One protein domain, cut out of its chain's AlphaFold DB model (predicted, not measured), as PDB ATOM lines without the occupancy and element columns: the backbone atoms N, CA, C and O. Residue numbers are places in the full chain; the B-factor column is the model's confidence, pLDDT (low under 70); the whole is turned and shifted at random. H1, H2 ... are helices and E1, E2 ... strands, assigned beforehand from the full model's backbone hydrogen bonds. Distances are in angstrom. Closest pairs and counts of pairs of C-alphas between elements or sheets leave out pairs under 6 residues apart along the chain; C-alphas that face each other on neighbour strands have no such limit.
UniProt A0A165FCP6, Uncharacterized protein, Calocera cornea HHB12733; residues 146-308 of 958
ATOM      1  N   ASN A 146      -8.705  63.895  90.592       91.69
ATOM      2  CA  ASN A 146      -7.831  62.809  91.078       91.69
ATOM      3  C   ASN A 146      -6.597  62.539  90.233       91.69
ATOM      4  O   ASN A 146      -5.674  61.862  90.683       91.69
ATOM      5  N   SER A 147      -6.552  63.110  89.043       92.12
ATOM      6  CA  SER A 147      -5.451  62.997  88.104       92.12
ATOM      7  C   SER A 147      -5.123  64.381  87.549       92.12
ATOM      8  O   SER A 147      -5.991  65.262  87.554       92.12
ATOM      9  N   PRO A 148      -3.874  64.601  87.102       93.62
ATOM     10  CA  PRO A 148      -3.520  65.840  86.435       93.62
ATOM     11  C   PRO A 148      -4.452  66.123  85.246       93.62
ATOM     12  O   PRO A 148      -4.856  65.215  84.523       93.62
ATOM     13  N   GLY A 149      -4.766  67.395  85.022       93.25
ATOM     14  CA  GLY A 149      -5.585  67.881  83.922       93.25
ATOM     15  C   GLY A 149      -6.901  68.492  84.394       93.25
ATOM     16  O   GLY A 149      -6.914  69.308  85.309       93.25
ATOM     17  N   LEU A 150      -7.998  68.145  83.716       94.06
ATOM     18  CA  LEU A 150      -9.281  68.860  83.749       94.06
ATOM     19  C   LEU A 150     -10.421  68.019  84.341       94.06
ATOM     20  O   LEU A 150     -11.581  68.243  84.022       94.06
ATOM     21  N   GLY A 151     -10.104  67.054  85.210       91.19
ATOM     22  CA  GLY A 151     -11.056  66.064  85.734       91.19
ATOM     23  C   GLY A 151     -12.354  66.629  86.336       91.19
ATOM     24  O   GLY A 151     -13.380  65.961  86.283       91.19
ATOM     25  N   VAL A 152     -12.350  67.859  86.867       91.88
ATOM     26  CA  VAL A 152     -13.557  68.489  87.457       91.88
ATOM     27  C   VAL A 152     -14.555  68.998  86.418       91.88
ATOM     28  O   VAL A 152     -15.688  69.305  86.781       91.88
ATOM     29  N   LEU A 153     -14.127  69.103  85.156       90.00
ATOM     30  CA  LEU A 153     -14.922  69.562  84.021       90.00
ATOM     31  C   LEU A 153     -15.646  68.420  83.303       90.00
ATOM     32  O   LEU A 153     -16.201  68.644  82.244       90.00
ATOM     33  N   PHE A 154     -15.598  67.186  83.793       88.00
ATOM     34  CA  PHE A 154     -16.291  66.086  83.126       88.00
ATOM     35  C   PHE A 154     -17.608  65.812  83.853       88.00
ATOM     36  O   PHE A 154     -17.570  65.558  85.061       88.00
ATOM     37  N   PRO A 155     -18.762  65.832  83.160       81.50
ATOM     38  CA  PRO A 155     -20.050  65.541  83.775       81.50
ATOM     39  C   PRO A 155     -20.194  64.034  84.027       81.50
ATOM     40  O   PRO A 155     -19.567  63.213  83.352       81.50
ATOM     41  N   GLY A 156     -21.029  63.641  84.991       73.38
ATOM     42  CA  GLY A 156     -21.282  62.224  85.280       73.38
ATOM     43  C   GLY A 156     -22.140  61.528  84.217       73.38
ATOM     44  O   GLY A 156     -22.048  60.309  84.079       73.38
ATOM     45  N   SER A 157     -22.919  62.284  83.431       68.44
ATOM     46  CA  SER A 157     -23.622  61.784  82.243       68.44
ATOM     47  C   SER A 157     -23.541  62.776  81.069       68.44
ATOM     48  O   SER A 157     -23.948  63.929  81.228       68.44
ATOM     49  N   PRO A 158     -23.096  62.349  79.871       56.69
ATOM     50  CA  PRO A 158     -23.007  63.210  78.687       56.69
ATOM     51  C   PRO A 158     -24.369  63.572  78.064       56.69
ATOM     52  O   PRO A 158     -24.417  64.391  77.153       56.69
ATOM     53  N   THR A 159     -25.481  62.987  78.529       56.44
ATOM     54  CA  THR A 159     -26.825  63.178  77.946       56.44
ATOM     55  C   THR A 159     -27.623  64.360  78.507       56.44
ATOM     56  O   THR A 159     -28.696  64.649  77.985       56.44
ATOM     57  N   VAL A 160     -27.150  65.029  79.565       53.09
ATOM     58  CA  VAL A 160     -27.978  65.960  80.367       53.09
ATOM     59  C   VAL A 160     -27.640  67.440  80.129       53.09
ATOM     60  O   VAL A 160     -28.416  68.317  80.497       53.09
ATOM     61  N   VAL A 161     -26.518  67.754  79.477       55.97
ATOM     62  CA  VAL A 161     -25.994  69.126  79.410       55.97
ATOM     63  C   VAL A 161     -26.025  69.675  77.982       55.97
ATOM     64  O   VAL A 161     -25.568  69.010  77.056       55.97
ATOM     65  N   SER A 162     -26.527  70.904  77.800       54.88
ATOM     66  CA  SER A 162     -26.412  71.635  76.529       54.88
ATOM     67  C   SER A 162     -24.934  71.807  76.163       54.88
ATOM     68  O   SER A 162     -24.173  72.452  76.879       54.88
ATOM     69  N   LEU A 163     -24.524  71.188  75.055       56.59
ATOM     70  CA  LEU A 163     -23.119  71.022  74.677       56.59
ATOM     71  C   LEU A 163     -22.474  72.279  74.071       56.59
ATOM     72  O   LEU A 163     -21.278  72.240  73.803       56.59
ATOM     73  N   ALA A 164     -23.231  73.352  73.814       56.88
ATOM     74  CA  ALA A 164     -22.744  74.502  73.046       56.88
ATOM     75  C   ALA A 164     -21.807  75.435  73.845       56.88
ATOM     76  O   ALA A 164     -20.792  75.853  73.298       56.88
ATOM     77  N   ASP A 165     -22.077  75.670  75.137       63.81
ATOM     78  CA  ASP A 165     -21.301  76.575  76.010       63.81
ATOM     79  C   ASP A 165     -20.955  75.894  77.348       63.81
ATOM     80  O   ASP A 165     -21.442  76.252  78.421       63.81
ATOM     81  N   TYR A 166     -20.131  74.847  77.282       82.69
ATOM     82  CA  TYR A 166     -19.821  73.998  78.436       82.69
ATOM     83  C   TYR A 166     -18.735  74.605  79.351       82.69
ATOM     84  O   TYR A 166     -18.860  74.606  80.579       82.69
ATOM     85  N   LEU A 167     -17.672  75.159  78.757       89.75
ATOM     86  CA  LEU A 167     -16.609  75.894  79.451       89.75
ATOM     87  C   LEU A 167     -16.379  77.244  78.773       89.75
ATOM     88  O   LEU A 167     -16.051  77.301  77.593       89.75
ATOM     89  N   VAL A 168     -16.453  78.322  79.545       92.19
ATOM     90  CA  VAL A 168     -16.118  79.680  79.110       92.19
ATOM     91  C   VAL A 168     -14.748  80.041  79.668       92.19
ATOM     92  O   VAL A 168     -14.618  80.394  80.844       92.19
ATOM     93  N   LEU A 169     -13.706  79.958  78.843       93.12
ATOM     94  CA  LEU A 169     -12.367  80.402  79.232       93.12
ATOM     95  C   LEU A 169     -12.325  81.928  79.343       93.12
ATOM     96  O   LEU A 169     -12.933  82.631  78.537       93.12
ATOM     97  N   ARG A 170     -11.561  82.446  80.311       92.38
ATOM     98  CA  ARG A 170     -11.362  83.889  80.546       92.38
ATOM     99  C   ARG A 170      -9.868  84.245  80.515       92.38
ATOM    100  O   ARG A 170      -9.268  84.451  81.576       92.38
ATOM    101  N   PRO A 171      -9.255  84.336  79.318       87.62
ATOM    102  CA  PRO A 171      -7.812  84.536  79.138       87.62
ATOM    103  C   PRO A 171      -7.219  85.717  79.916       87.62
ATOM    104  O   PRO A 171      -6.123  85.609  80.470       87.62
ATOM    105  N   ALA A 172      -7.950  86.834  79.996       86.38
ATOM    106  CA  ALA A 172      -7.508  88.049  80.675       86.38
ATOM    107  C   ALA A 172      -7.524  87.942  82.214       86.38
ATOM    108  O   ALA A 172      -6.733  88.600  82.887       86.38
ATOM    109  N   LYS A 173      -8.361  87.066  82.793       88.44
ATOM    110  CA  LYS A 173      -8.584  86.964  84.252       88.44
ATOM    111  C   LYS A 173      -7.709  85.909  84.947       88.44
ATOM    112  O   LYS A 173      -7.956  85.559  86.100       88.44
ATOM    113  N   TYR A 174      -6.669  85.408  84.281       85.25
ATOM    114  CA  TYR A 174      -5.843  84.272  84.721       85.25
ATOM    115  C   TYR A 174      -5.160  84.412  86.103       85.25
ATOM    116  O   TYR A 174      -4.809  83.402  86.717       85.25
ATOM    117  N   LEU A 175      -4.997  85.640  86.618       86.94
ATOM    118  CA  LEU A 175      -4.446  85.934  87.954       86.94
ATOM    119  C   LEU A 175      -5.490  85.903  89.083       86.94
ATOM    120  O   LEU A 175      -5.159  86.190  90.234       86.94
ATOM    121  N   THR A 176      -6.741  85.548  88.784       87.75
ATOM    122  CA  THR A 176      -7.799  85.440  89.796       87.75
ATOM    123  C   THR A 176      -7.438  84.375  90.828       87.75
ATOM    124  O   THR A 176      -7.261  83.197  90.510       87.75
ATOM    125  N   PHE A 177      -7.333  84.786  92.091       81.75
ATOM    126  CA  PHE A 177      -6.941  83.899  93.180       81.75
ATOM    127  C   PHE A 177      -8.069  82.939  93.560       81.75
ATOM    128  O   PHE A 177      -9.196  83.365  93.809       81.75
ATOM    129  N   LEU A 178      -7.733  81.656  93.704       85.81
ATOM    130  CA  LEU A 178      -8.581  80.712  94.423       85.81
ATOM    131  C   LEU A 178      -8.550  81.066  95.912       85.81
ATOM    132  O   LEU A 178      -7.483  81.103  96.532       85.81
ATOM    133  N   ARG A 179      -9.723  81.301  96.495       78.25
ATOM    134  CA  ARG A 179      -9.876  81.464  97.940       78.25
ATOM    135  C   ARG A 179     -10.285  80.129  98.551       78.25
ATOM    136  O   ARG A 179     -11.466  79.855  98.690       78.25
ATOM    137  N   ASP A 180      -9.298  79.313  98.908       75.56
ATOM    138  CA  ASP A 180      -9.525  78.115  99.725       75.56
ATOM    139  C   ASP A 180      -9.591  78.528 101.203       75.56
ATOM    140  O   ASP A 180      -8.604  78.431 101.938       75.56
ATOM    141  N   HIS A 181     -10.727  79.100 101.617       62.91
ATOM    142  CA  HIS A 181     -10.922  79.558 102.998       62.91
ATOM    143  C   HIS A 181     -10.912  78.411 104.013       62.91
ATOM    144  O   HIS A 181     -10.602  78.634 105.187       62.91
ATOM    145  N   ASP A 182     -11.170  77.200 103.530       59.75
ATOM    146  CA  ASP A 182     -11.549  76.058 104.349       59.75
ATOM    147  C   ASP A 182     -10.440  74.997 104.378       59.75
ATOM    148  O   ASP A 182     -10.496  74.027 105.121       59.75
ATOM    149  N   GLY A 183      -9.353  75.181 103.623       67.56
ATOM    150  CA  GLY A 183      -8.268  74.200 103.561       67.56
ATOM    151  C   GLY A 183      -8.711  72.890 102.905       67.56
ATOM    152  O   GLY A 183      -8.154  71.824 103.199       67.56
ATOM    153  N   PHE A 184      -9.702  72.972 102.014       80.56
ATOM    154  CA  PHE A 184     -10.238  71.876 101.210       80.56
ATOM    155  C   PHE A 184      -9.126  71.156 100.444       80.56
ATOM    156  O   PHE A 184      -9.047  69.921 100.433       80.56
ATOM    157  N   ILE A 185      -8.204  71.930  99.876       84.25
ATOM    158  CA  ILE A 185      -7.096  71.410  99.076       84.25
ATOM    159  C   ILE A 185      -6.131  70.572  99.920       84.25
ATOM    160  O   ILE A 185      -5.458  69.673  99.412       84.25
ATOM    161  N   GLY A 186      -6.088  70.820 101.231       76.81
ATOM    162  CA  GLY A 186      -5.252  70.084 102.173       76.81
ATOM    163  C   GLY A 186      -3.778  70.493 102.160       76.81
ATOM    164  O   GLY A 186      -2.970  69.831 102.809       76.81
ATOM    165  N   TYR A 187      -3.410  71.562 101.447       82.38
ATOM    166  CA  TYR A 187      -2.089  72.191 101.515       82.38
ATOM    167  C   TYR A 187      -2.143  73.670 101.092       82.38
ATOM    168  O   TYR A 187      -3.080  74.069 100.400       82.38
ATOM    169  N   PRO A 188      -1.159  74.505 101.482       83.31
ATOM    170  CA  PRO A 188      -1.147  75.920 101.122       83.31
ATOM    171  C   PRO A 188      -1.073  76.124  99.601       83.31
ATOM    172  O   PRO A 188      -0.092  75.740  98.967       83.31
ATOM    173  N   THR A 189      -2.087  76.776  99.026       85.06
ATOM    174  CA  THR A 189      -2.230  77.004  97.573       85.06
ATOM    175  C   THR A 189      -1.783  78.383  97.104       85.06
ATOM    176  O   THR A 189      -1.840  78.687  95.910       85.06
ATOM    177  N   LYS A 190      -1.330  79.238  98.030       84.06
ATOM    178  CA  LYS A 190      -0.875  80.595  97.719       84.06
ATOM    179  C   LYS A 190       0.161  80.534  96.594       84.06
ATOM    180  O   LYS A 190       1.174  79.849  96.723       84.06
ATOM    181  N   HIS A 191      -0.106  81.254  95.504       87.69
ATOM    182  CA  HIS A 191       0.770  81.321  94.330       87.69
ATOM    183  C   HIS A 191       0.986  79.985  93.593       87.69
ATOM    184  O   HIS A 191       2.002  79.803  92.924       87.69
ATOM    185  N   LEU A 192       0.045  79.045  93.710       89.69
ATOM    186  CA  LEU A 192       0.047  77.758  93.002       89.69
ATOM    187  C   LEU A 192      -1.194  77.582  92.124       89.69
ATOM    188  O   LEU A 192      -1.536  76.462  91.764       89.69
ATOM    189  N   THR A 193      -1.883  78.668  91.786       91.88
ATOM    190  CA  THR A 193      -3.156  78.611  91.064       91.88
ATOM    191  C   THR A 193      -3.113  79.443  89.794       91.88
ATOM    192  O   THR A 193      -2.464  80.491  89.751       91.88
ATOM    193  N   PHE A 194      -3.845  78.981  88.787       93.94
ATOM    194  CA  PHE A 194      -4.083  79.655  87.518       93.94
ATOM    195  C   PHE A 194      -5.578  79.580  87.205       93.94
ATOM    196  O   PHE A 194      -6.133  78.484  87.145       93.94
ATOM    197  N   TYR A 195      -6.247  80.718  87.043       94.69
ATOM    198  CA  TYR A 195      -7.680  80.740  86.743       94.69
ATOM    199  C   TYR A 195      -7.938  80.418  85.269       94.69
ATOM    200  O   TYR A 195      -7.316  81.014  84.392       94.69
ATOM    201  N   LEU A 196      -8.847  79.476  85.003       93.81
ATOM    202  CA  LEU A 196      -9.234  79.086  83.647       93.81
ATOM    203  C   LEU A 196     -10.447  79.875  83.152       93.81
ATOM    204  O   LEU A 196     -10.425  80.393  82.036       93.81
ATOM    205  N   GLY A 197     -11.507  79.953  83.958       93.69
ATOM    206  CA  GLY A 197     -12.791  80.492  83.516       93.69
ATOM    207  C   GLY A 197     -13.975  79.932  84.299       93.69
ATOM    208  O   GLY A 197     -13.843  79.634  85.489       93.69
ATOM    209  N   LEU A 198     -15.122  79.804  83.630       91.38
ATOM    210  CA  LEU A 198     -16.389  79.350  84.209       91.38
ATOM    211  C   LEU A 198     -16.897  78.079  83.516       91.38
ATOM    212  O   LEU A 198     -16.919  78.020  82.292       91.38
ATOM    213  N   CYS A 199     -17.345  77.088  84.284       87.56
ATOM    214  CA  CYS A 199     -18.057  75.907  83.784       87.56
ATOM    215  C   CYS A 199     -19.399  75.796  84.514       87.56
ATOM    216  O   CYS A 199     -19.420  75.515  85.715       87.56
ATOM    217  N   HIS A 200     -20.505  76.044  83.804       77.69
ATOM    218  CA  HIS A 200     -21.841  76.202  84.399       77.69
ATOM    219  C   HIS A 200     -21.850  77.218  85.549       77.69
ATOM    220  O   HIS A 200     -22.177  76.873  86.678       77.69
ATOM    221  N   ASP A 201     -21.363  78.435  85.283       77.50
ATOM    222  CA  ASP A 201     -21.223  79.534  86.258       77.50
ATOM    223  C   ASP A 201     -20.295  79.262  87.450       77.50
ATOM    224  O   ASP A 201     -20.119  80.106  88.329       77.50
ATOM    225  N   ARG A 202     -19.607  78.117  87.459       84.88
ATOM    226  CA  ARG A 202     -18.657  77.767  88.514       84.88
ATOM    227  C   ARG A 202     -17.249  78.167  88.110       84.88
ATOM    228  O   ARG A 202     -16.796  77.763  87.037       84.88
ATOM    229  N   PRO A 203     -16.517  78.906  88.951       91.38
ATOM    230  CA  PRO A 203     -15.139  79.251  88.666       91.38
ATOM    231  C   PRO A 203     -14.235  78.020  88.741       91.38
ATOM    232  O   PRO A 203     -14.324  77.205  89.658       91.38
ATOM    233  N   VAL A 204     -13.350  77.896  87.754       93.81
ATOM    234  CA  VAL A 204     -12.432  76.763  87.620       93.81
ATOM    235  C   VAL A 204     -10.999  77.269  87.583       93.81
ATOM    236  O   VAL A 204     -10.660  78.209  86.858       93.81
ATOM    237  N   TRP A 205     -10.135  76.598  88.335       95.25
ATOM    238  CA  TRP A 205      -8.704  76.856  88.369       95.25
ATOM    239  C   TRP A 205      -7.918  75.595  88.035       95.25
ATOM    240  O   TRP A 205      -8.367  74.477  88.278       95.25
ATOM    241  N   LEU A 206      -6.698  75.788  87.547       95.56
ATOM    242  CA  LEU A 206      -5.626  74.811  87.653       95.56
ATOM    243  C   LEU A 206      -4.832  75.093  88.920       95.56
ATOM    244  O   LEU A 206      -4.379  76.212  89.160       95.56
ATOM    245  N   LEU A 207      -4.649  74.054  89.714       94.06
ATOM    246  CA  LEU A 207      -3.867  74.030  90.928       94.06
ATOM    247  C   LEU A 207      -2.607  73.198  90.687       94.06
ATOM    248  O   LEU A 207      -2.679  72.007  90.397       94.06
ATOM    249  N   PHE A 208      -1.441  73.814  90.840       93.38
ATOM    250  CA  PHE A 208      -0.151  73.154  90.680       93.38
ATOM    251  C   PHE A 208       0.232  72.432  91.970       93.38
ATOM    252  O   PHE A 208       0.785  73.018  92.902       93.38
ATOM    253  N   ARG A 209      -0.069  71.136  92.022       91.88
ATOM    254  CA  ARG A 209       0.210  70.266  93.164       91.88
ATOM    255  C   ARG A 209       1.680  69.844  93.168       91.88
ATOM    256  O   ARG A 209       2.123  69.257  92.184       91.88
ATOM    257  N   PRO A 210       2.434  70.049  94.262       92.00
ATOM    258  CA  PRO A 210       3.782  69.500  94.375       92.00
ATOM    259  C   PRO A 210       3.766  67.966  94.323       92.00
ATOM    260  O   PRO A 210       2.959  67.328  95.011       92.00
ATOM    261  N   LYS A 211       4.677  67.357  93.560       91.00
ATOM    262  CA  LYS A 211       4.869  65.895  93.539       91.00
ATOM    263  C   LYS A 211       5.407  65.390  94.881       91.00
ATOM    264  O   LYS A 211       4.891  64.416  95.422       91.00
ATOM    265  N   ASP A 212       6.369  66.110  95.461       88.38
ATOM    266  CA  ASP A 212       6.920  65.825  96.791       88.38
ATOM    267  C   ASP A 212       5.901  66.128  97.907       88.38
ATOM    268  O   ASP A 212       5.401  67.250  98.044       88.38
ATOM    269  N   ARG A 213       5.631  65.132  98.759       84.44
ATOM    270  CA  ARG A 213       4.742  65.258  99.923       84.44
ATOM    271  C   ARG A 213       5.255  66.289 100.933       84.44
ATOM    272  O   ARG A 213       4.445  67.030 101.487       84.44
ATOM    273  N   ASN A 214       6.568  66.396 101.141       84.00
ATOM    274  CA  ASN A 214       7.147  67.354 102.089       84.00
ATOM    275  C   ASN A 214       7.013  68.801 101.593       84.00
ATOM    276  O   ASN A 214       6.816  69.726 102.385       84.00
ATOM    277  N   ALA A 215       7.084  69.016 100.277       82.25
ATOM    278  CA  ALA A 215       6.817  70.315  99.667       82.25
ATOM    279  C   ALA A 215       5.364  70.779  99.881       82.25
ATOM    280  O   ALA A 215       5.149  71.960 100.151       82.25
ATOM    281  N   ARG A 216       4.383  69.861  99.868       85.12
ATOM    282  CA  ARG A 216       2.970  70.187 100.159       85.12
ATOM    283  C   ARG A 216       2.798  70.780 101.556       85.12
ATOM    284  O   ARG A 216       2.064  71.742 101.722       85.12
ATOM    285  N   ILE A 217       3.511  70.259 102.554       82.88
ATOM    286  CA  ILE A 217       3.403  70.741 103.942       82.88
ATOM    287  C   ILE A 217       4.019  72.139 104.094       82.88
ATOM    288  O   ILE A 217       3.460  73.002 104.765       82.88
ATOM    289  N   ARG A 218       5.180  72.373 103.468       79.31
ATOM    290  CA  ARG A 218       5.937  73.629 103.616       79.31
ATOM    291  C   ARG A 218       5.300  74.823 102.897       79.31
ATOM    292  O   ARG A 218       5.610  75.957 103.257       79.31
ATOM    293  N   GLY A 219       4.437  74.567 101.912       75.44
ATOM    294  CA  GLY A 219       3.846  75.591 101.055       75.44
ATOM    295  C   GLY A 219       4.851  76.216 100.082       75.44
ATOM    296  O   GLY A 219       6.065  76.006 100.174       75.44
ATOM    297  N   ASN A 220       4.340  76.994  99.127       77.00
ATOM    298  CA  ASN A 220       5.180  77.713  98.177       77.00
ATOM    299  C   ASN A 220       5.863  78.915  98.858       77.00
ATOM    300  O   ASN A 220       5.197  79.747  99.475       77.00
ATOM    301  N   LYS A 221       7.192  79.003  98.736       79.44
ATOM    302  CA  LYS A 221       8.004  80.121  99.250       79.44
ATOM    303  C   LYS A 221       8.365  81.147  98.175       79.44
ATOM    304  O   LYS A 221       8.996  82.153  98.488       79.44
ATOM    305  N   ASP A 222       8.010  80.891  96.920       82.25
ATOM    306  CA  ASP A 222       8.285  81.817  95.831       82.25
ATOM    307  C   ASP A 222       7.422  83.086  95.951       82.25
ATOM    308  O   ASP A 222       6.243  83.036  96.304       82.25
ATOM    309  N   GLY A 223       8.030  84.241  95.663       81.44
ATOM    310  CA  GLY A 223       7.351  85.538  95.698       81.44
ATOM    311  C   GLY A 223       6.396  85.761  94.518       81.44
ATOM    312  O   GLY A 223       6.466  85.070  93.498       81.44
ATOM    313  N   VAL A 224       5.548  86.790  94.635       84.75
ATOM    314  CA  VAL A 224       4.512  87.169  93.648       84.75
ATOM    315  C   VAL A 224       5.074  87.282  92.229       84.75
ATOM    316  O   VAL A 224       4.496  86.726  91.304       84.75
ATOM    317  N   ALA A 225       6.243  87.907  92.061       87.25
ATOM    318  CA  ALA A 225       6.861  88.104  90.749       87.25
ATOM    319  C   ALA A 225       7.159  86.785  90.008       87.25
ATOM    320  O   ALA A 225       6.935  86.683  88.803       87.25
ATOM    321  N   LYS A 226       7.629  85.752  90.723       90.19
ATOM    322  CA  LYS A 226       7.862  84.427  90.124       90.19
ATOM    323  C   LYS A 226       6.552  83.746  89.752       90.19
ATOM    324  O   LYS A 226       6.465  83.106  88.711       90.19
ATOM    325  N   TRP A 227       5.537  83.875  90.600       89.25
ATOM    326  CA  TRP A 227       4.218  83.328  90.315       89.25
ATOM    327  C   TRP A 227       3.562  83.993  89.112       89.25
ATOM    328  O   TRP A 227       3.090  83.280  88.236       89.25
ATOM    329  N   GLU A 228       3.598  85.320  89.011       89.25
ATOM    330  CA  GLU A 228       3.092  86.033  87.837       89.25
ATOM    331  C   GLU A 228       3.818  85.611  86.562       89.25
ATOM    332  O   GLU A 228       3.179  85.394  85.535       89.25
ATOM    333  N   LEU A 229       5.144  85.450  86.622       91.50
ATOM    334  CA  LEU A 229       5.920  84.944  85.493       91.50
ATOM    335  C   LEU A 229       5.440  83.548  85.072       91.50
ATOM    336  O   LEU A 229       5.167  83.326  83.893       91.50
ATOM    337  N   ARG A 230       5.271  82.629  86.029       92.25
ATOM    338  CA  ARG A 230       4.755  81.277  85.768       92.25
ATOM    339  C   ARG A 230       3.320  81.290  85.263       92.25
ATOM    340  O   ARG A 230       2.980  80.515  84.380       92.25
ATOM    341  N   ALA A 231       2.482  82.191  85.765       90.38
ATOM    342  CA  ALA A 231       1.118  82.364  85.292       90.38
ATOM    343  C   ALA A 231       1.106  82.857  83.834       90.38
ATOM    344  O   ALA A 231       0.369  82.319  83.015       90.38
ATOM    345  N   ARG A 232       1.983  83.799  83.455       88.81
ATOM    346  CA  ARG A 232       2.153  84.223  82.049       88.81
ATOM    347  C   ARG A 232       2.665  83.087  81.160       88.81
ATOM    348  O   ARG A 232       2.195  82.941  80.037       88.81
ATOM    349  N   GLN A 233       3.588  82.268  81.660       91.38
ATOM    350  CA  GLN A 233       4.070  81.074  80.959       91.38
ATOM    351  C   GLN A 233       2.947  80.041  80.771       91.38
ATOM    352  O   GLN A 233       2.734  79.569  79.656       91.38
ATOM    353  N   MET A 234       2.161  79.764  81.818       92.44
ATOM    354  CA  MET A 234       0.994  78.879  81.750       92.44
ATOM    355  C   MET A 234      -0.058  79.402  80.774       92.44
ATOM    356  O   MET A 234      -0.657  78.628  80.036       92.44
ATOM    357  N   ARG A 235      -0.255  80.720  80.716       89.75
ATOM    358  CA  ARG A 235      -1.132  81.348  79.727       89.75
ATOM    359  C   ARG A 235      -0.684  81.033  78.298       89.75
ATOM    360  O   ARG A 235      -1.529  80.749  77.459       89.75
ATOM    361  N   GLY A 236       0.623  81.018  78.034       89.69
ATOM    362  CA  GLY A 236       1.168  80.579  76.746       89.69
ATOM    363  C   GLY A 236       0.930  79.096  76.453       89.69
ATOM    364  O   GLY A 236       0.560  78.745  75.333       89.69
ATOM    365  N   ILE A 237       1.062  78.234  77.467       92.25
ATOM    366  CA  ILE A 237       0.720  76.804  77.373       92.25
ATOM    367  C   ILE A 237      -0.768  76.629  77.039       92.25
ATOM    368  O   ILE A 237      -1.116  75.827  76.174       92.25
ATOM    369  N   LEU A 238      -1.647  77.397  77.688       92.94
ATOM    370  CA  LEU A 238      -3.084  77.354  77.435       92.94
ATOM    371  C   LEU A 238      -3.424  77.851  76.025       92.94
ATOM    372  O   LEU A 238      -4.177  77.182  75.328       92.94
ATOM    373  N   ALA A 239      -2.828  78.958  75.570       91.94
ATOM    374  CA  ALA A 239      -3.011  79.459  74.206       91.94
ATOM    375  C   ALA A 239      -2.588  78.417  73.153       91.94
ATOM    376  O   ALA A 239      -3.293  78.212  72.169       91.94
ATOM    377  N   TYR A 240      -1.484  77.698  73.389       92.50
ATOM    378  CA  TYR A 240      -1.075  76.560  72.558       92.50
ATOM    379  C   TYR A 240      -2.115  75.435  72.542       92.50
ATOM    380  O   TYR A 240      -2.466  74.930  71.476       92.50
ATOM    381  N   ALA A 241      -2.629  75.049  73.710       93.81
ATOM    382  CA  ALA A 241      -3.615  73.979  73.813       93.81
ATOM    383  C   ALA A 241      -4.954  74.346  73.144       93.81
ATOM    384  O   ALA A 241      -5.554  73.506  72.476       93.81
ATOM    385  N   VAL A 242      -5.385  75.607  73.269       93.06
ATOM    386  CA  VAL A 242      -6.593  76.145  72.621       93.06
ATOM    387  C   VAL A 242      -6.394  76.315  71.112       93.06
ATOM    388  O   VAL A 242      -7.311  76.043  70.343       93.06
ATOM    389  N   GLY A 243      -5.205  76.708  70.652       90.88
ATOM    390  CA  GLY A 243      -4.890  76.843  69.223       90.88
ATOM    391  C   GLY A 243      -4.936  75.531  68.434       90.88
ATOM    392  O   GLY A 243      -5.053  75.533  67.213       90.88
ATOM    393  N   LYS A 244      -4.888  74.392  69.133       92.12
ATOM    394  CA  LYS A 244      -5.069  73.057  68.551       92.12
ATOM    395  C   LYS A 244      -6.524  72.607  68.449       92.12
ATOM    396  O   LYS A 244      -6.783  71.532  67.909       92.12
ATOM    397  N   LEU A 245      -7.465  73.366  69.005       92.69
ATOM    398  CA  LEU A 245      -8.875  73.010  68.922       92.69
ATOM    399  C   LEU A 245      -9.402  73.250  67.498       92.69
ATOM    400  O   LEU A 245      -9.008  74.227  66.854       92.69
ATOM    401  N   PRO A 246     -10.313  72.397  66.998       87.88
ATOM    402  CA  PRO A 246     -10.971  72.625  65.717       87.88
ATOM    403  C   PRO A 246     -11.661  73.995  65.689       87.88
ATOM    404  O   PRO A 246     -12.384  74.338  66.625       87.88
ATOM    405  N   GLY A 247     -11.429  74.768  64.625       83.06
ATOM    406  CA  GLY A 247     -12.014  76.104  64.449       83.06
ATOM    407  C   GLY A 247     -11.359  77.223  65.268       83.06
ATOM    408  O   GLY A 247     -11.845  78.348  65.234       83.06
ATOM    409  N   SER A 248     -10.264  76.955  65.987       84.06
ATOM    410  CA  SER A 248      -9.551  77.984  66.748       84.06
ATOM    411  C   SER A 248      -8.784  78.946  65.835       84.06
ATOM    412  O   SER A 248      -8.025  78.522  64.964       84.06
ATOM    413  N   HIS A 249      -8.944  80.251  66.067       82.56
ATOM    414  CA  HIS A 249      -8.185  81.315  65.393       82.56
ATOM    415  C   HIS A 249      -6.884  81.681  66.128       82.56
ATOM    416  O   HIS A 249      -6.158  82.585  65.718       82.56
ATOM    417  N   ILE A 250      -6.584  80.995  67.233       83.88
ATOM    418  CA  ILE A 250      -5.370  81.221  68.015       83.88
ATOM    419  C   ILE A 250      -4.253  80.387  67.402       83.88
ATOM    420  O   ILE A 250      -4.279  79.158  67.427       83.88
ATOM    421  N   HIS A 251      -3.241  81.049  66.865       79.12
ATOM    422  CA  HIS A 251      -2.066  80.374  66.340       79.12
ATOM    423  C   HIS A 251      -0.996  80.357  67.422       79.12
ATOM    424  O   HIS A 251      -0.572  81.399  67.872       79.12
ATOM    425  N   SER A 252      -0.561  79.185  67.873       81.38
ATOM    426  CA  SER A 252       0.613  79.070  68.741       81.38
ATOM    427  C   SER A 252       1.352  77.796  68.370       81.38
ATOM    428  O   SER A 252       0.793  76.699  68.382       81.38
ATOM    429  N   ARG A 253       2.611  77.942  67.947       76.56
ATOM    430  CA  ARG A 253       3.382  76.840  67.345       76.56
ATOM    431  C   ARG A 253       4.066  75.958  68.382       76.56
ATOM    432  O   ARG A 253       4.372  74.802  68.096       76.56
ATOM    433  N   ASN A 254       4.333  76.490  69.572       82.81
ATOM    434  CA  ASN A 254       5.104  75.806  70.601       82.81
ATOM    435  C   ASN A 254       4.655  76.263  72.004       82.81
ATOM    436  O   ASN A 254       4.588  77.467  72.249       82.81
ATOM    437  N   PRO A 255       4.416  75.338  72.954       84.19
ATOM    438  CA  PRO A 255       3.983  75.694  74.308       84.19
ATOM    439  C   PRO A 255       5.020  76.517  75.094       84.19
ATOM    440  O   PRO A 255       4.658  77.231  76.026       84.19
ATOM    441  N   ALA A 256       6.302  76.443  74.717       83.44
ATOM    442  CA  ALA A 256       7.407  77.184  75.328       83.44
ATOM    443  C   ALA A 256       7.756  78.497  74.606       83.44
ATOM    444  O   ALA A 256       8.370  79.380  75.206       83.44
ATOM    445  N   LEU A 257       7.410  78.600  73.318       76.19
ATOM    446  CA  LEU A 257       7.795  79.687  72.415       76.19
ATOM    447  C   LEU A 257       6.551  80.176  71.667       76.19
ATOM    448  O   LEU A 257       6.210  79.656  70.605       76.19
ATOM    449  N   HIS A 258       5.878  81.163  72.247       71.50
ATOM    450  CA  HIS A 258       4.735  81.851  71.648       71.50
ATOM    451  C   HIS A 258       5.166  83.239  71.168       71.50
ATOM    452  O   HIS A 258       5.929  83.918  71.864       71.50
ATOM    453  N   ALA A 259       4.701  83.657  69.989       67.00
ATOM    454  CA  ALA A 259       4.945  85.016  69.527       67.00
ATOM    455  C   ALA A 259       4.105  86.008  70.364       67.00
ATOM    456  O   ALA A 259       3.029  85.639  70.850       67.00
ATOM    457  N   PRO A 260       4.567  87.251  70.588       71.31
ATOM    458  CA  PRO A 260       3.776  88.268  71.282       71.31
ATOM    459  C   PRO A 260       2.381  88.468  70.674       71.31
ATOM    460  O   PRO A 260       1.413  88.653  71.410       71.31
ATOM    461  N   GLU A 261       2.277  88.369  69.350       71.44
ATOM    462  CA  GLU A 261       1.045  88.537  68.576       71.44
ATOM    463  C   GLU A 261       0.043  87.400  68.842       71.44
ATOM    464  O   GLU A 261      -1.150  87.648  68.999       71.44
ATOM    465  N   ASP A 262       0.530  86.167  68.995       69.31
ATOM    466  CA  ASP A 262      -0.280  84.977  69.290       69.31
ATOM    467  C   ASP A 262      -1.013  85.113  70.637       69.31
ATOM    468  O   ASP A 262      -2.199  84.801  70.777       69.31
ATOM    469  N   ILE A 263      -0.297  85.616  71.649       79.25
ATOM    470  CA  ILE A 263      -0.852  85.874  72.983       79.25
ATOM    471  C   ILE A 263      -1.744  87.109  72.978       79.25
ATOM    472  O   ILE A 263      -2.738  87.118  73.698       79.25
ATOM    473  N   ALA A 264      -1.414  88.136  72.192       79.25
ATOM    474  CA  ALA A 264      -2.252  89.322  72.060       79.25
ATOM    475  C   ALA A 264      -3.637  88.955  71.513       79.25
ATOM    476  O   ALA A 264      -4.634  89.358  72.102       79.25
ATOM    477  N   THR A 265      -3.709  88.108  70.482       80.56
ATOM    478  CA  THR A 265      -4.981  87.593  69.950       80.56
ATOM    479  C   THR A 265      -5.750  86.797  71.002       80.56
ATOM    480  O   THR A 265      -6.939  87.022  71.189       80.56
ATOM    481  N   PHE A 266      -5.077  85.911  71.745       84.06
ATOM    482  CA  PHE A 266      -5.710  85.153  72.833       84.06
ATOM    483  C   PHE A 266      -6.242  86.052  73.960       84.06
ATOM    484  O   PHE A 266      -7.279  85.761  74.547       84.06
ATOM    485  N   LEU A 267      -5.532  87.137  74.276       83.19
ATOM    486  CA  LEU A 267      -5.918  88.100  75.308       83.19
ATOM    487  C   LEU A 267      -7.013  89.065  74.861       83.19
ATOM    488  O   LEU A 267      -7.771  89.516  75.712       83.19
ATOM    489  N   ALA A 268      -7.089  89.370  73.565       82.44
ATOM    490  CA  ALA A 268      -8.145  90.195  72.986       82.44
ATOM    491  C   ALA A 268      -9.511  89.485  72.984       82.44
ATOM    492  O   ALA A 268     -10.533  90.124  72.760       82.44
ATOM    493  N   MET A 269      -9.543  88.170  73.228       81.50
ATOM    494  CA  MET A 269     -10.784  87.421  73.396       81.50
ATOM    495  C   MET A 269     -11.258  87.508  74.855       81.50
ATOM    496  O   MET A 269     -10.690  86.865  75.742       81.50
ATOM    497  N   ASP A 270     -12.337  88.254  75.102       78.50
ATOM    498  CA  ASP A 270     -12.958  88.386  76.434       78.50
ATOM    499  C   ASP A 270     -13.479  87.053  76.996       78.50
ATOM    500  O   ASP A 270     -13.516  86.821  78.215       78.50
ATOM    501  N   SER A 271     -13.888  86.159  76.097       87.56
ATOM    502  CA  SER A 271     -14.315  84.797  76.396       87.56
ATOM    503  C   SER A 271     -14.082  83.868  75.214       87.56
ATOM    504  O   SER A 271     -14.245  84.262  74.061       87.56
ATOM    505  N   ILE A 272     -13.753  82.612  75.514       89.38
ATOM    506  CA  ILE A 272     -13.709  81.528  74.526       89.38
ATOM    507  C   ILE A 272     -14.630  80.426  75.029       89.38
ATOM    508  O   ILE A 272     -14.331  79.785  76.041       89.38
ATOM    509  N   ASN A 273     -15.740  80.227  74.327       90.12
ATOM    510  CA  ASN A 273     -16.714  79.201  74.661       90.12
ATOM    511  C   ASN A 273     -16.300  77.880  74.030       90.12
ATOM    512  O   ASN A 273     -16.028  77.806  72.831       90.12
ATOM    513  N   LEU A 274     -16.238  76.844  74.853       88.81
ATOM    514  CA  LEU A 274     -15.871  75.501  74.452       88.81
ATOM    515  C   LEU A 274     -17.026  74.551  74.735       88.81
ATOM    516  O   LEU A 274     -17.573  74.518  75.840       88.81
ATOM    517  N   SER A 275     -17.335  73.730  73.740       86.62
ATOM    518  CA  SER A 275     -18.199  72.563  73.899       86.62
ATOM    519  C   SER A 275     -17.537  71.479  74.751       86.62
ATOM    520  O   SER A 275     -16.312  71.452  74.890       86.62
ATOM    521  N   ALA A 276     -18.318  70.525  75.267       82.19
ATOM    522  CA  ALA A 276     -17.761  69.402  76.033       82.19
ATOM    523  C   ALA A 276     -16.713  68.605  75.223       82.19
ATOM    524  O   ALA A 276     -15.647  68.282  75.736       82.19
ATOM    525  N   VAL A 277     -16.947  68.394  73.920       85.81
ATOM    526  CA  VAL A 277     -15.983  67.722  73.023       85.81
ATOM    527  C   VAL A 277     -14.675  68.514  72.907       85.81
ATOM    528  O   VAL A 277     -13.584  67.944  72.907       85.81
ATOM    529  N   GLN A 278     -14.755  69.844  72.825       90.12
ATOM    530  CA  GLN A 278     -13.563  70.692  72.815       90.12
ATOM    531  C   GLN A 278     -12.849  70.704  74.170       90.12
ATOM    532  O   GLN A 278     -11.628  70.841  74.188       90.12
ATOM    533  N   VAL A 279     -13.559  70.530  75.289       90.38
ATOM    534  CA  VAL A 279     -12.944  70.373  76.616       90.38
ATOM    535  C   VAL A 279     -12.148  69.071  76.710       90.38
ATOM    536  O   VAL A 279     -11.022  69.101  77.209       90.38
ATOM    537  N   ASP A 280     -12.651  67.968  76.155       89.06
ATOM    538  CA  ASP A 280     -11.916  66.697  76.090       89.06
ATOM    539  C   ASP A 280     -10.617  66.841  75.280       89.06
ATOM    540  O   ASP A 280      -9.542  66.396  75.691       89.06
ATOM    541  N   LEU A 281     -10.686  67.525  74.132       93.12
ATOM    542  CA  LEU A 281      -9.505  67.829  73.320       93.12
ATOM    543  C   LEU A 281      -8.542  68.774  74.049       93.12
ATOM    544  O   LEU A 281      -7.328  68.558  74.026       93.12
ATOM    545  N   LEU A 282      -9.066  69.799  74.725       94.75
ATOM    546  CA  LEU A 282      -8.276  70.741  75.513       94.75
ATOM    547  C   LEU A 282      -7.536  70.025  76.645       94.75
ATOM    548  O   LEU A 282      -6.359  70.306  76.865       94.75
ATOM    549  N   HIS A 283      -8.199  69.096  77.336       94.38
ATOM    550  CA  HIS A 283      -7.614  68.282  78.395       94.38
ATOM    551  C   HIS A 283      -6.360  67.551  77.906       94.38
ATOM    552  O   HIS A 283      -5.287  67.711  78.495       94.38
ATOM    553  N   ASN A 284      -6.475  66.827  76.790       94.94
ATOM    554  CA  ASN A 284      -5.361  66.086  76.199       94.94
ATOM    555  C   ASN A 284      -4.243  67.028  75.726       94.94
ATOM    556  O   ASN A 284      -3.080  66.852  76.088       94.94
ATOM    557  N   ASN A 285      -4.597  68.093  74.999       95.00
ATOM    558  CA  ASN A 285      -3.632  69.075  74.501       95.00
ATOM    559  C   ASN A 285      -2.847  69.758  75.633       95.00
ATOM    560  O   ASN A 285      -1.650  70.025  75.485       95.00
ATOM    561  N   LEU A 286      -3.506  70.050  76.758       94.88
ATOM    562  CA  LEU A 286      -2.890  70.678  77.924       94.88
ATOM    563  C   LEU A 286      -1.937  69.722  78.648       94.88
ATOM    564  O   LEU A 286      -0.850  70.145  79.041       94.88
ATOM    565  N   LEU A 287      -2.300  68.445  78.788       94.06
ATOM    566  CA  LEU A 287      -1.428  67.425  79.377       94.06
ATOM    567  C   LEU A 287      -0.189  67.149  78.521       94.06
ATOM    568  O   LEU A 287       0.923  67.079  79.054       94.06
ATOM    569  N   ASP A 288      -0.353  67.067  77.203       94.19
ATOM    570  CA  ASP A 288       0.760  66.901  76.267       94.19
ATOM    571  C   ASP A 288       1.727  68.084  76.340       94.19
ATOM    572  O   ASP A 288       2.948  67.912  76.429       94.19
ATOM    573  N   ALA A 289       1.186  69.304  76.335       93.19
ATOM    574  CA  ALA A 289       1.978  70.518  76.454       93.19
ATOM    575  C   ALA A 289       2.702  70.583  77.807       93.19
ATOM    576  O   ALA A 289       3.903  70.858  77.844       93.19
ATOM    577  N   TRP A 290       2.012  70.268  78.909       93.62
ATOM    578  CA  TRP A 290       2.616  70.222  80.240       93.62
ATOM    579  C   TRP A 290       3.771  69.224  80.306       93.62
ATOM    580  O   TRP A 290       4.853  69.566  80.777       93.62
ATOM    581  N   THR A 291       3.575  68.014  79.785       93.44
ATOM    582  CA  THR A 291       4.593  66.953  79.786       93.44
ATOM    583  C   THR A 291       5.851  67.387  79.036       93.44
ATOM    584  O   THR A 291       6.970  67.174  79.514       93.44
ATOM    585  N   GLN A 292       5.692  68.068  77.897       92.31
ATOM    586  CA  GLN A 292       6.818  68.629  77.147       92.31
ATOM    587  C   GLN A 292       7.583  69.683  77.955       92.31
ATOM    588  O   GLN A 292       8.814  69.640  77.995       92.31
ATOM    589  N   ILE A 293       6.876  70.603  78.618       93.31
ATOM    590  CA  ILE A 293       7.484  71.661  79.438       93.31
ATOM    591  C   ILE A 293       8.185  71.079  80.666       93.31
ATOM    592  O   ILE A 293       9.345  71.406  80.917       93.31
ATOM    593  N   ALA A 294       7.518  70.186  81.397       91.81
ATOM    594  CA  ALA A 294       8.049  69.541  82.592       91.81
ATOM    595  C   ALA A 294       9.318  68.725  82.294       91.81
ATOM    596  O   ALA A 294      10.223  68.681  83.123       91.81
ATOM    597  N   THR A 295       9.402  68.119  81.104       91.44
ATOM    598  CA  THR A 295      10.553  67.302  80.687       91.44
ATOM    599  C   THR A 295      11.701  68.145  80.135       91.44
ATOM    600  O   THR A 295      12.855  67.929  80.492       91.44
ATOM    601  N   ARG A 296      11.412  69.105  79.245       89.69
ATOM    602  CA  ARG A 296      12.450  69.899  78.562       89.69
ATOM    603  C   ARG A 296      12.956  71.074  79.392       89.69
ATOM    604  O   ARG A 296      14.020  71.597  79.086       89.69
ATOM    605  N   ASN A 297      12.183  71.499  80.394       87.62
ATOM    606  CA  ASN A 297      12.452  72.647  81.258       87.62
ATOM    607  C   ASN A 297      13.014  73.877  80.502       87.62
ATOM    608  O   ASN A 297      14.092  74.379  80.829       87.62
ATOM    609  N   PRO A 298      12.302  74.382  79.475       90.25
ATOM    610  CA  PRO A 298      12.826  75.409  78.568       90.25
ATOM    611  C   PRO A 298      13.127  76.748  79.257       90.25
ATOM    612  O   PRO A 298      13.891  77.554  78.733       90.25
ATOM    613  N   TRP A 299      12.535  76.990  80.428       91.19
ATOM    614  CA  TRP A 299      12.709  78.220  81.203       91.19
ATOM    615  C   TRP A 299      13.676  78.070  82.382       91.19
ATOM    616  O   TRP A 299      13.818  79.007  83.164       91.19
ATOM    617  N   ASN A 300      14.338  76.913  82.510       90.62
ATOM    618  CA  ASN A 300      15.234  76.587  83.620       90.62
ATOM    619  C   ASN A 300      14.600  76.838  85.008       90.62
ATOM    620  O   ASN A 300      15.240  77.351  85.926       90.62
ATOM    621  N   ASP A 301      13.324  76.484  85.157       91.44
ATOM    622  CA  ASP A 301      12.560  76.612  86.397       91.44
ATOM    623  C   ASP A 301      12.075  75.227  86.833       91.44
ATOM    624  O   ASP A 301      11.192  74.625  86.220       91.44
ATOM    625  N   SER A 302      12.645  74.717  87.927       91.12
ATOM    626  CA  SER A 302      12.324  73.390  88.464       91.12
ATOM    627  C   SER A 302      10.857  73.230  88.868       91.12
ATOM    628  O   SER A 302      10.403  72.104  89.075       91.12
ATOM    629  N   PHE A 303      10.104  74.329  88.984       92.81
ATOM    630  CA  PHE A 303       8.676  74.321  89.288       92.81
ATOM    631  C   PHE A 303       7.880  73.379  88.385       92.81
ATOM    632  O   PHE A 303       7.137  72.546  88.900       92.81
ATOM    633  N   TRP A 304       8.072  73.469  87.068       92.94
ATOM    634  CA  TRP A 304       7.281  72.728  86.083       92.94
ATOM    635  C   TRP A 304       7.508  71.215  86.161       92.94
ATOM    636  O   TRP A 304       6.580  70.436  85.970       92.94
ATOM    637  N   ALA A 305       8.725  70.789  86.504       92.75
ATOM    638  CA  ALA A 305       9.043  69.379  86.722       92.75
ATOM    639  C   ALA A 305       8.534  68.865  88.082       92.75
ATOM    640  O   ALA A 305       8.127  67.703  88.202       92.75
ATOM    641  N   ALA A 306       8.554  69.730  89.103       92.62
ATOM    642  CA  ALA A 306       8.221  69.400  90.487       92.62
ATOM    643  C   ALA A 306       6.716  69.443  90.810       92.62
ATOM    644  O   ALA A 306       6.325  68.970  91.880       92.62
ATOM    645  N   HIS A 307       5.883  69.994  89.923       93.62
ATOM    646  CA  HIS A 307       4.441  70.138  90.131       93.62
ATOM    647  C   HIS A 307       3.629  69.489  89.009       93.62
ATOM    648  O   HIS A 307       4.130  69.225  87.917       93.62
ATOM    649  N   GLU A 308       2.358  69.236  89.294       93.81
ATOM    650  CA  GLU A 308       1.375  68.703  88.353       93.81
ATOM    651  C   GLU A 308       0.104  69.565  88.388       93.81
ATOM    652  O   GLU A 308      -0.299  69.990  89.474       93.81
TER     653      GLU A 308
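AT A GLANCE: This is residues 146 to 308 of the 958 residues of an uncharacterized protein of Calocera cornea HHB12733 (UniProt A0A165FCP6). A twisted four-stranded sheet has one long helix, H2, running along it over E2, while a second long helix, H4, crosses the last part of H2. H3 packs on H2, H5 packs on H4 near its end, and H1 sits far out beyond the end of E3. The 163 printed residues hold, in order, E1 E2 E3 H1 H2 H3 E4 H4 H5; the sheet, E3 E2 E1 E4, is antiparallel, and the class is mixed, helices and strands. The whole is compact, radius of gyration of the C-alphas 15.6 A, spanning 42 by 37 by 25 A.

IN THESE COORDINATES: Strand E3 is residues 202 to 210, 24.6 A; E2 is 193 to 199, 16.8 A; E1 is 167 to 169, starting at C-alpha (-16.609, 75.894, 79.451); E4 is 272 to 274. Helix H2 is 224 to 243, 28.1 A, and H4 is 276 to 296, 30.3 A, ending at C-alpha (12.450, 69.899, 78.562). H1 is 213 to 218, H3 260 to 268, H5 303 to 306.

HOW THE PARTS SIT: E1, E2 and E3 form a meander, each strand the antiparallel neighbour of the one before. N 194 and O 206 are 2.8 A apart, N 168 and O 198 2.8 A, and N 169 of E1 and O 272 of E4 2.9 A. H2 is on the sheet at a height of 9.0 A. H2 touches H4, closest C-alphas Ala 241 and Asn 285, 5.0 A, at a steep tilt of 54 degrees. Every O i to N i+4 pair is within hydrogen-bond range in H2, H3 and H4; H1 has 1 of 2, and 3 of 3 O i to N i+3 pairs; H5 is too short.

THE WHOLE: The printed part has no cut. The links E1 to E2 and H2 to H3 are long. Residues 157 to 165, 181 to 183, 259 and 262 are under pLDDT 70.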